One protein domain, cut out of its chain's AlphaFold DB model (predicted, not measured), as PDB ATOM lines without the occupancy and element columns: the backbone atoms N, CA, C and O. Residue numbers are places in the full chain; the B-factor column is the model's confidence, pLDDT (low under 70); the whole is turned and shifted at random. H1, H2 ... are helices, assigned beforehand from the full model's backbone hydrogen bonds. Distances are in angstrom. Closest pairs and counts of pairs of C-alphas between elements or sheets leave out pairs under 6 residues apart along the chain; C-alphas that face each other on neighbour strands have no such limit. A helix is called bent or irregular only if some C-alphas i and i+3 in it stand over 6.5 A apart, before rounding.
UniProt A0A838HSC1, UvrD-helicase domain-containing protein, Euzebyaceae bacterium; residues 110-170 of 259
ATOM      1  N   LEU A 110      33.668 -21.895  -4.567       94.25
ATOM      2  CA  LEU A 110      34.298 -22.506  -5.726       94.25
ATOM      3  C   LEU A 110      34.030 -21.658  -6.975       94.25
ATOM      4  O   LEU A 110      33.030 -20.950  -7.065       94.25
ATOM      5  N   ALA A 111      34.875 -21.792  -8.000       91.06
ATOM      6  CA  ALA A 111      34.765 -20.990  -9.224       91.06
ATOM      7  C   ALA A 111      33.395 -21.102  -9.932       91.06
ATOM      8  O   ALA A 111      32.971 -20.180 -10.623       91.06
ATOM      9  N   TYR A 112      32.689 -22.230  -9.787       93.94
ATOM     10  CA  TYR A 112      31.333 -22.362 -10.328       93.94
ATOM     11  C   TYR A 112      30.280 -21.655  -9.462       93.94
ATOM     12  O   TYR A 112      29.283 -21.184 -10.001       93.94
ATOM     13  N   GLU A 113      30.500 -21.547  -8.151       96.25
ATOM     14  CA  GLU A 113      29.618 -20.819  -7.233       96.25
ATOM     15  C   GLU A 113      29.774 -19.310  -7.409       96.25
ATOM     16  O   GLU A 113      28.778 -18.596  -7.387       96.25
ATOM     17  N   GLU A 114      30.992 -18.827  -7.683       96.25
ATOM     18  CA  GLU A 114      31.203 -17.433  -8.089       96.25
ATOM     19  C   GLU A 114      30.370 -17.094  -9.331       96.25
ATOM     20  O   GLU A 114      29.745 -16.041  -9.392       96.25
ATOM     21  N   LYS A 115      30.271 -18.005 -10.309       95.69
ATOM     22  CA  LYS A 115      29.398 -17.788 -11.473       95.69
ATOM     23  C   LYS A 115      27.925 -17.716 -11.083       95.69
ATOM     24  O   LYS A 115      27.229 -16.850 -11.607       95.69
ATOM     25  N   CYS A 116      27.453 -18.586 -10.187       97.00
ATOM     26  CA  CYS A 116      26.085 -18.519  -9.661       97.00
ATOM     27  C   CYS A 116      25.808 -17.160  -9.012       97.00
ATOM     28  O   CYS A 116      24.856 -16.498  -9.414       97.00
ATOM     29  N   LEU A 117      26.705 -16.698  -8.135       97.75
ATOM     30  CA  LEU A 117      26.650 -15.361  -7.543       97.75
ATOM     31  C   LEU A 117      26.474 -14.291  -8.622       97.75
ATOM     32  O   LEU A 117      25.553 -13.483  -8.540       97.75
ATOM     33  N   LEU A 118      27.315 -14.300  -9.664       98.06
ATOM     34  CA  LEU A 118      27.243 -13.286 -10.718       98.06
ATOM     35  C   LEU A 118      25.918 -13.336 -11.481       98.06
ATOM     36  O   LEU A 118      25.397 -12.276 -11.835       98.06
ATOM     37  N   TYR A 119      25.362 -14.523 -11.741       97.25
ATOM     38  CA  TYR A 119      24.039 -14.669 -12.357       97.25
ATOM     39  C   TYR A 119      22.921 -14.126 -11.468       97.25
ATOM     40  O   TYR A 119      22.058 -13.406 -11.973       97.25
ATOM     41  N   ASP A 120      22.963 -14.419 -10.173       97.62
ATOM     42  CA  ASP A 120      21.902 -14.058  -9.239       97.62
ATOM     43  C   ASP A 120      21.843 -12.546  -9.013       97.62
ATOM     44  O   ASP A 120      20.768 -11.957  -9.105       97.62
ATOM     45  N   ILE A 121      22.990 -11.878  -8.849       97.75
ATOM     46  CA  ILE A 121      23.025 -10.424  -8.604       97.75
ATOM     47  C   ILE A 121      22.672  -9.579  -9.840       97.75
ATOM     48  O   ILE A 121      22.515  -8.364  -9.734       97.75
ATOM     49  N   ALA A 122      22.529 -10.181 -11.029       97.50
ATOM     50  CA  ALA A 122      22.358  -9.465 -12.301       97.50
ATOM     51  C   ALA A 122      21.208  -8.446 -12.298       97.50
ATOM     52  O   ALA A 122      21.276  -7.400 -12.945       97.50
ATOM     53  N   HIS A 123      20.132  -8.760 -11.577       94.88
ATOM     54  CA  HIS A 123      18.947  -7.915 -11.490       94.88
ATOM     55  C   HIS A 123      19.164  -6.658 -10.627       94.88
ATOM     56  O   HIS A 123      18.471  -5.656 -10.835       94.88
ATOM     57  N   GLU A 124      20.132  -6.698  -9.706       96.44
ATOM     58  CA  GLU A 124      20.534  -5.591  -8.833       96.44
ATOM     59  C   GLU A 124      21.554  -4.668  -9.515       96.44
ATOM     60  O   GLU A 124      21.532  -3.458  -9.296       96.44
ATOM     61  N   VAL A 125      22.406  -5.215 -10.391       96.94
ATOM     62  CA  VAL A 125      23.493  -4.489 -11.074       96.94
ATOM     63  C   VAL A 125      23.254  -4.340 -12.578       96.94
ATOM     64  O   VAL A 125      24.059  -4.749 -13.411       96.94
ATOM     65  N   LYS A 126      22.130  -3.720 -12.954       94.88
ATOM     66  CA  LYS A 126      21.686  -3.594 -14.362       94.88
ATOM     67  C   LYS A 126      22.673  -2.873 -15.287       94.88
ATOM     68  O   LYS A 126      22.577  -3.026 -16.503       94.88
ATOM     69  N   HIS A 127      23.586  -2.073 -14.738       96.19
ATOM     70  CA  HIS A 127      24.657  -1.416 -15.491       96.19
ATOM     71  C   HIS A 127      25.754  -2.388 -15.955       96.19
ATOM     72  O   HIS A 127      26.509  -2.040 -16.856       96.19
ATOM     73  N   LEU A 128      25.813  -3.600 -15.394       96.62
ATOM     74  CA  LEU A 128      26.707  -4.694 -15.788       96.62
ATOM     75  C   LEU A 128      25.887  -5.815 -16.446       96.62
ATOM     76  O   LEU A 128      25.643  -6.876 -15.864       96.62
ATOM     77  N   ALA A 129      25.393  -5.544 -17.655       93.12
ATOM     78  CA  ALA A 129      24.426  -6.405 -18.332       93.12
ATOM     79  C   ALA A 129      25.019  -7.772 -18.718       93.12
ATOM     80  O   ALA A 129      24.388  -8.816 -18.504       93.12
ATOM     81  N   GLU A 130      26.240  -7.800 -19.254       96.88
ATOM     82  CA  GLU A 130      26.867  -9.047 -19.679       96.88
ATOM     83  C   GLU A 130      27.498  -9.788 -18.493       96.88
ATOM     84  O   GLU A 130      27.887  -9.195 -17.485       96.88
ATOM     85  N   LEU A 131      27.597 -11.120 -18.586       95.88
ATOM     86  CA  LEU A 131      28.292 -11.912 -17.561       95.88
ATOM     87  C   LEU A 131      29.757 -11.478 -17.443       95.88
ATOM     88  O   LEU A 131      30.276 -11.359 -16.338       95.88
ATOM     89  N   ARG A 132      30.396 -11.193 -18.581       96.88
ATOM     90  CA  ARG A 132      31.792 -10.759 -18.637       96.88
ATOM     91  C   ARG A 132      32.028  -9.466 -17.851       96.88
ATOM     92  O   ARG A 132      33.007  -9.383 -17.118       96.88
ATOM     93  N   ASP A 133      31.118  -8.497 -17.945       97.31
ATOM     94  CA  ASP A 133      31.223  -7.232 -17.203       97.31
ATOM     95  C   ASP A 133      31.213  -7.467 -15.687       97.31
ATOM     96  O   ASP A 133      31.961  -6.830 -14.942       97.31
ATOM     97  N   ARG A 134      30.386  -8.417 -15.234       97.75
ATOM     98  CA  ARG A 134      30.290  -8.836 -13.830       97.75
ATOM     99  C   ARG A 134      31.512  -9.635 -13.380       97.75
ATOM    100  O   ARG A 134      31.989  -9.410 -12.274       97.75
ATOM    101  N   GLU A 135      32.054 -10.514 -14.221       96.88
ATOM    102  CA  GLU A 135      33.316 -11.219 -13.945       96.88
ATOM    103  C   GLU A 135      34.477 -10.228 -13.773       96.88
ATOM    104  O   GLU A 135      35.267 -10.343 -12.834       96.88
ATOM    105  N   ASP A 136      34.562  -9.215 -14.638       96.06
ATOM    106  CA  ASP A 136      35.584  -8.174 -14.539       96.06
ATOM    107  C   ASP A 136      35.349  -7.258 -13.324       96.06
ATOM    108  O   ASP A 136      36.307  -6.868 -12.651       96.06
ATOM    109  N   ALA A 137      34.093  -6.969 -12.969       96.38
ATOM    110  CA  ALA A 137      33.756  -6.266 -11.730       96.38
ATOM    111  C   ALA A 137      34.129  -7.071 -10.472       96.38
ATOM    112  O   ALA A 137      34.680  -6.491  -9.538       96.38
ATOM    113  N   LEU A 138      33.922  -8.392 -10.461       95.75
ATOM    114  CA  LEU A 138      34.310  -9.263  -9.346       95.75
ATOM    115  C   LEU A 138      35.827  -9.284  -9.149       95.75
ATOM    116  O   LEU A 138      36.303  -9.186  -8.021       95.75
ATOM    117  N   LYS A 139      36.597  -9.356 -10.242       93.25
ATOM    118  CA  LYS A 139      38.064  -9.261 -10.182       93.25
ATOM    119  C   LYS A 139      38.514  -7.920  -9.608       93.25
ATOM    120  O   LYS A 139      39.365  -7.903  -8.725       93.25
ATOM    121  N   ARG A 140      37.923  -6.806 -10.063       92.88
ATOM    122  CA  ARG A 140      38.204  -5.467  -9.513       92.88
ATOM    123  C   ARG A 140      37.833  -5.366  -8.035       92.88
ATOM    124  O   ARG A 140      38.591  -4.788  -7.270       92.88
ATOM    125  N   HIS A 141      36.707  -5.950  -7.627       93.94
ATOM    126  CA  HIS A 141      36.281  -5.981  -6.229       93.94
ATOM    127  C   HIS A 141      37.296  -6.718  -5.346       93.94
ATOM    128  O   HIS A 141      37.728  -6.176  -4.331       93.94
ATOM    129  N   GLN A 142      37.702  -7.929  -5.739       92.12
ATOM    130  CA  GLN A 142      38.689  -8.711  -4.986       92.12
ATOM    131  C   GLN A 142      40.055  -8.013  -4.953       92.12
ATOM    132  O   GLN A 142      40.663  -7.923  -3.894       92.12
ATOM    133  N   SER A 143      40.488  -7.443  -6.080       89.81
ATOM    134  CA  SER A 143      41.707  -6.632  -6.170       89.81
ATOM    135  C   SER A 143      41.691  -5.446  -5.212       89.81
ATOM    136  O   SER A 143      42.631  -5.271  -4.446       89.81
ATOM    137  N   ALA A 144      40.610  -4.662  -5.207       90.00
ATOM    138  CA  ALA A 144      40.489  -3.508  -4.328       90.00
ATOM    139  C   ALA A 144      40.533  -3.914  -2.846       90.00
ATOM    140  O   ALA A 144      41.149  -3.219  -2.047       90.00
ATOM    141  N   ARG A 145      39.950  -5.062  -2.466       90.69
ATOM    142  CA  ARG A 145      40.063  -5.593  -1.096       90.69
ATOM    143  C   ARG A 145      41.500  -5.971  -0.738       90.69
ATOM    144  O   ARG A 145      41.970  -5.553   0.321       90.69
ATOM    145  N   SER A 146      42.186  -6.707  -1.616       88.06
ATOM    146  CA  SER A 146      43.595  -7.084  -1.440       88.06
ATOM    147  C   SER A 146      44.514  -5.866  -1.345       88.06
ATOM    148  O   SER A 146      45.441  -5.856  -0.545       88.06
ATOM    149  N   GLU A 147      44.227  -4.810  -2.100       87.94
ATOM    150  CA  GLU A 147      45.035  -3.586  -2.127       87.94
ATOM    151  C   GLU A 147      44.543  -2.506  -1.158       87.94
ATOM    152  O   GLU A 147      45.041  -1.383  -1.171       87.94
ATOM    153  N   ARG A 148      43.547  -2.822  -0.317       88.75
ATOM    154  CA  ARG A 148      42.908  -1.876   0.617       88.75
ATOM    155  C   ARG A 148      42.456  -0.565  -0.055       88.75
ATOM    156  O   ARG A 148      42.515   0.506   0.542       88.75
ATOM    157  N   GLN A 149      41.977  -0.654  -1.293       89.25
ATOM    158  CA  GLN A 149      41.447   0.465  -2.070       89.25
ATOM    159  C   GLN A 149      39.937   0.624  -1.869       89.25
ATOM    160  O   GLN A 149      39.221  -0.328  -1.548       89.25
ATOM    161  N   GLU A 150      39.431   1.836  -2.105       87.75
ATOM    162  CA  GLU A 150      37.993   2.092  -2.089       87.75
ATOM    163  C   GLU A 150      37.264   1.293  -3.178       87.75
ATOM    164  O   GLU A 150      37.670   1.232  -4.342       87.75
ATOM    165  N   LEU A 151      36.124   0.713  -2.800       88.44
ATOM    166  CA  LEU A 151      35.234   0.042  -3.737       88.44
ATOM    167  C   LEU A 151      34.457   1.088  -4.538       88.44
ATOM    168  O   LEU A 151      33.526   1.714  -4.036       88.44
ATOM    169  N   THR A 152      34.827   1.249  -5.805       88.19
ATOM    170  CA  THR A 152      34.256   2.272  -6.695       88.19
ATOM    171  C   THR A 152      32.815   1.988  -7.128       88.19
ATOM    172  O   THR A 152      32.082   2.914  -7.470       88.19
ATOM    173  N   ASP A 153      32.379   0.727  -7.082       94.12
ATOM    174  CA  ASP A 153      31.009   0.310  -7.389       94.12
ATOM    175  C   ASP A 153      30.309  -0.223  -6.130       94.12
ATOM    176  O   ASP A 153      30.286  -1.426  -5.853       94.12
ATOM    177  N   ALA A 154      29.745   0.696  -5.341       93.81
ATOM    178  CA  ALA A 154      29.052   0.372  -4.095       93.81
ATOM    179  C   ALA A 154      27.802  -0.503  -4.311       93.81
ATOM    180  O   ALA A 154      27.463  -1.317  -3.450       93.81
ATOM    181  N   ALA A 155      27.126  -0.365  -5.458       95.69
ATOM    182  CA  ALA A 155      25.963  -1.182  -5.793       95.69
ATOM    183  C   ALA A 155      26.371  -2.645  -6.003       95.69
ATOM    184  O   ALA A 155      25.774  -3.540  -5.402       95.69
ATOM    185  N   PHE A 156      27.432  -2.878  -6.783       97.62
ATOM    186  CA  PHE A 156      28.000  -4.209  -6.979       97.62
ATOM    187  C   PHE A 156      28.555  -4.793  -5.680       97.62
ATOM    188  O   PHE A 156      28.205  -5.915  -5.321       97.62
ATOM    189  N   ALA A 157      29.350  -4.026  -4.930       95.81
ATOM    190  CA  ALA A 157      29.896  -4.467  -3.649       95.81
ATOM    191  C   ALA A 157      28.801  -4.881  -2.652       95.81
ATOM    192  O   ALA A 157      28.911  -5.924  -2.010       95.81
ATOM    193  N   GLY A 158      27.727  -4.092  -2.556       96.06
ATOM    194  CA  GLY A 158      26.586  -4.407  -1.706       96.06
ATOM    195  C   GLY A 158      25.847  -5.671  -2.146       96.06
ATOM    196  O   GLY A 158      25.465  -6.464  -1.290       96.06
ATOM    197  N   ALA A 159      25.654  -5.876  -3.454       97.94
ATOM    198  CA  ALA A 159      24.992  -7.072  -3.982       97.94
ATOM    199  C   ALA A 159      25.823  -8.344  -3.735       97.94
ATOM    200  O   ALA A 159      25.289  -9.342  -3.261       97.94
ATOM    201  N   VAL A 160      27.139  -8.281  -3.966       96.75
ATOM    202  CA  VAL A 160      28.082  -9.370  -3.658       96.75
ATOM    203  C   VAL A 160      28.035  -9.720  -2.170       96.75
ATOM    204  O   VAL A 160      27.822 -10.878  -1.826       96.75
ATOM    205  N   SER A 161      28.184  -8.724  -1.289       95.00
ATOM    206  CA  SER A 161      28.196  -8.934   0.164       95.00
ATOM    207  C   SER A 161      26.887  -9.560   0.660       95.00
ATOM    208  O   SER A 161      26.923 -10.587   1.332       95.00
ATOM    209  N   ARG A 162      25.729  -9.031   0.228       96.19
ATOM    210  CA  ARG A 162      24.414  -9.613   0.552       96.19
ATOM    211  C   ARG A 162      24.304 -11.067   0.109       96.19
ATOM    212  O   ARG A 162      23.931 -11.913   0.915       96.19
ATOM    213  N   TRP A 163      24.655 -11.360  -1.145       97.25
ATOM    214  CA  TRP A 163      24.576 -12.722  -1.669       97.25
ATOM    215  C   TRP A 163      25.458 -13.678  -0.855       97.25
ATOM    216  O   TRP A 163      25.012 -14.766  -0.494       97.25
ATOM    217  N   LEU A 164      26.681 -13.262  -0.508       96.19
ATOM    218  CA  LEU A 164      27.612 -14.057   0.299       96.19
ATOM    219  C   LEU A 164      27.072 -14.330   1.706       96.19
ATOM    220  O   LEU A 164      27.155 -15.468   2.170       96.19
ATOM    221  N   HIS A 165      26.473 -13.332   2.363       94.94
ATOM    222  CA  HIS A 165      25.834 -13.508   3.671       94.94
ATOM    223  C   HIS A 165      24.646 -14.469   3.605       94.94
ATOM    224  O   HIS A 165      24.561 -15.393   4.413       94.94
ATOM    225  N   GLU A 166      23.757 -14.299   2.626       95.50
ATOM    226  CA  GLU A 166      22.565 -15.141   2.460       95.50
ATOM    227  C   GLU A 166      22.911 -16.605   2.145       95.50
ATOM    228  O   GLU A 166      22.239 -17.519   2.624       95.50
ATOM    229  N   HIS A 167      23.988 -16.841   1.389       95.31
ATOM    230  CA  HIS A 167      24.420 -18.178   0.960       95.31
ATOM    231  C   HIS A 167      25.548 -18.767   1.822       95.31
ATOM    232  O   HIS A 167      26.116 -19.813   1.476       95.31
ATOM    233  N   GLY A 168      25.899 -18.102   2.930       93.38
ATOM    234  CA  GLY A 168      26.956 -18.529   3.846       93.38
ATOM    235  C   GLY A 168      28.273 -18.805   3.120       93.38
ATOM    236  O   GLY A 168      28.822 -19.902   3.243       93.38
ATOM    237  N   GLY A 169      28.738 -17.856   2.311       93.38
ATOM    238  CA  GLY A 169      29.974 -17.946   1.539       93.38
ATOM    239  C   GLY A 169      30.940 -16.797   1.820       93.38
ATOM    240  O   GLY A 169      30.598 -15.819   2.480       93.38
ATOM    241  N   MET A 170      32.152 -16.930   1.290       94.31
ATOM    242  CA  MET A 170      33.220 -15.932   1.337       94.31
ATOM    243  C   MET A 170      34.053 -16.011   0.055       94.31
ATOM    244  O   MET A 170      34.299 -17.105  -0.466       94.31
TER     245      MET A 170
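Overview. This is residues 110 to 170 of the 259 residues of the protein "UvrD-helicase domain-containing protein" of Euzebyaceae bacterium (UniProt A0A838HSC1). Three short helices pack into a small, compact triangle, each set steeply to the others, not side by side as in a parallel bundle. H2, the longest, makes one side; the stretch 131 to 135 at its beginning packs on H1, which also packs on H3, while H3 stands nearly square to H2. The printed part has 61 residues, with three named helices in the order H1, H2, H3 and no named strand; the class is all helix. The whole is compact, with a radius of gyration of the C-alphas of 10.8 A, and rounded, with spans of 26 by 26 by 18 A.

Arrangement. H2, residues 131 to 146, touches H1, residues 111 to 123, with residues 131 to 135 alone, and H1 meets it there with residues 118 to 119 alone. Their closest C-alphas are those of Leu 118 and Arg 134, 6.2 A apart. The two run opposite ways at a steep tilt of 69.9 degrees, only just short of about perpendicular. H3, residues 154 to 166, touches H1 with residues 159 to 163 alone, and H1 touches H3 with residues 117 to 121 alone. Their closest C-alphas are those of Ile 121 and Ala 159, 6.0 A apart. H1 and H3 run opposite ways at a steep tilt of 59 degrees. H2 and H3 are close but not clearly touching, with the C-alphas of His 141 and Ala 157 the closest at 7.1 A, and they stand about perpendicular at 87 degrees. Every O i to N i+4 pair is within hydrogen-bond range in H2 and H3; in H1 it is 7 of 9.

Along the chain. H2 has 16 residues and measures 22.7 A from C-alpha 131 to C-alpha 146, which lies at (43.595, -7.084, -1.440). H1 has 13 residues and begins at C-alpha 111, at (34.765, -20.990, -9.224); it is 20.6 A long. H1 is irregular: C-alphas 120 and 123 are 7.2 A apart. H3, 13 residues, is 18.0 A long and ends at C-alpha 166, at (22.565, -15.141, 2.460).

Size, cuts and confidence. The two C-alphas farthest apart are those of His 123 and Glu 147, at 28.1 A. The first and last printed C-alphas, of Leu 110 and Met 170, are 9.7 A apart. The printed part has no cut. Both links, H1 to H2 and H2 to H3, are short, with 7 residues each. The mean pLDDT of the printed part is 94.6, and no printed residue is under 70.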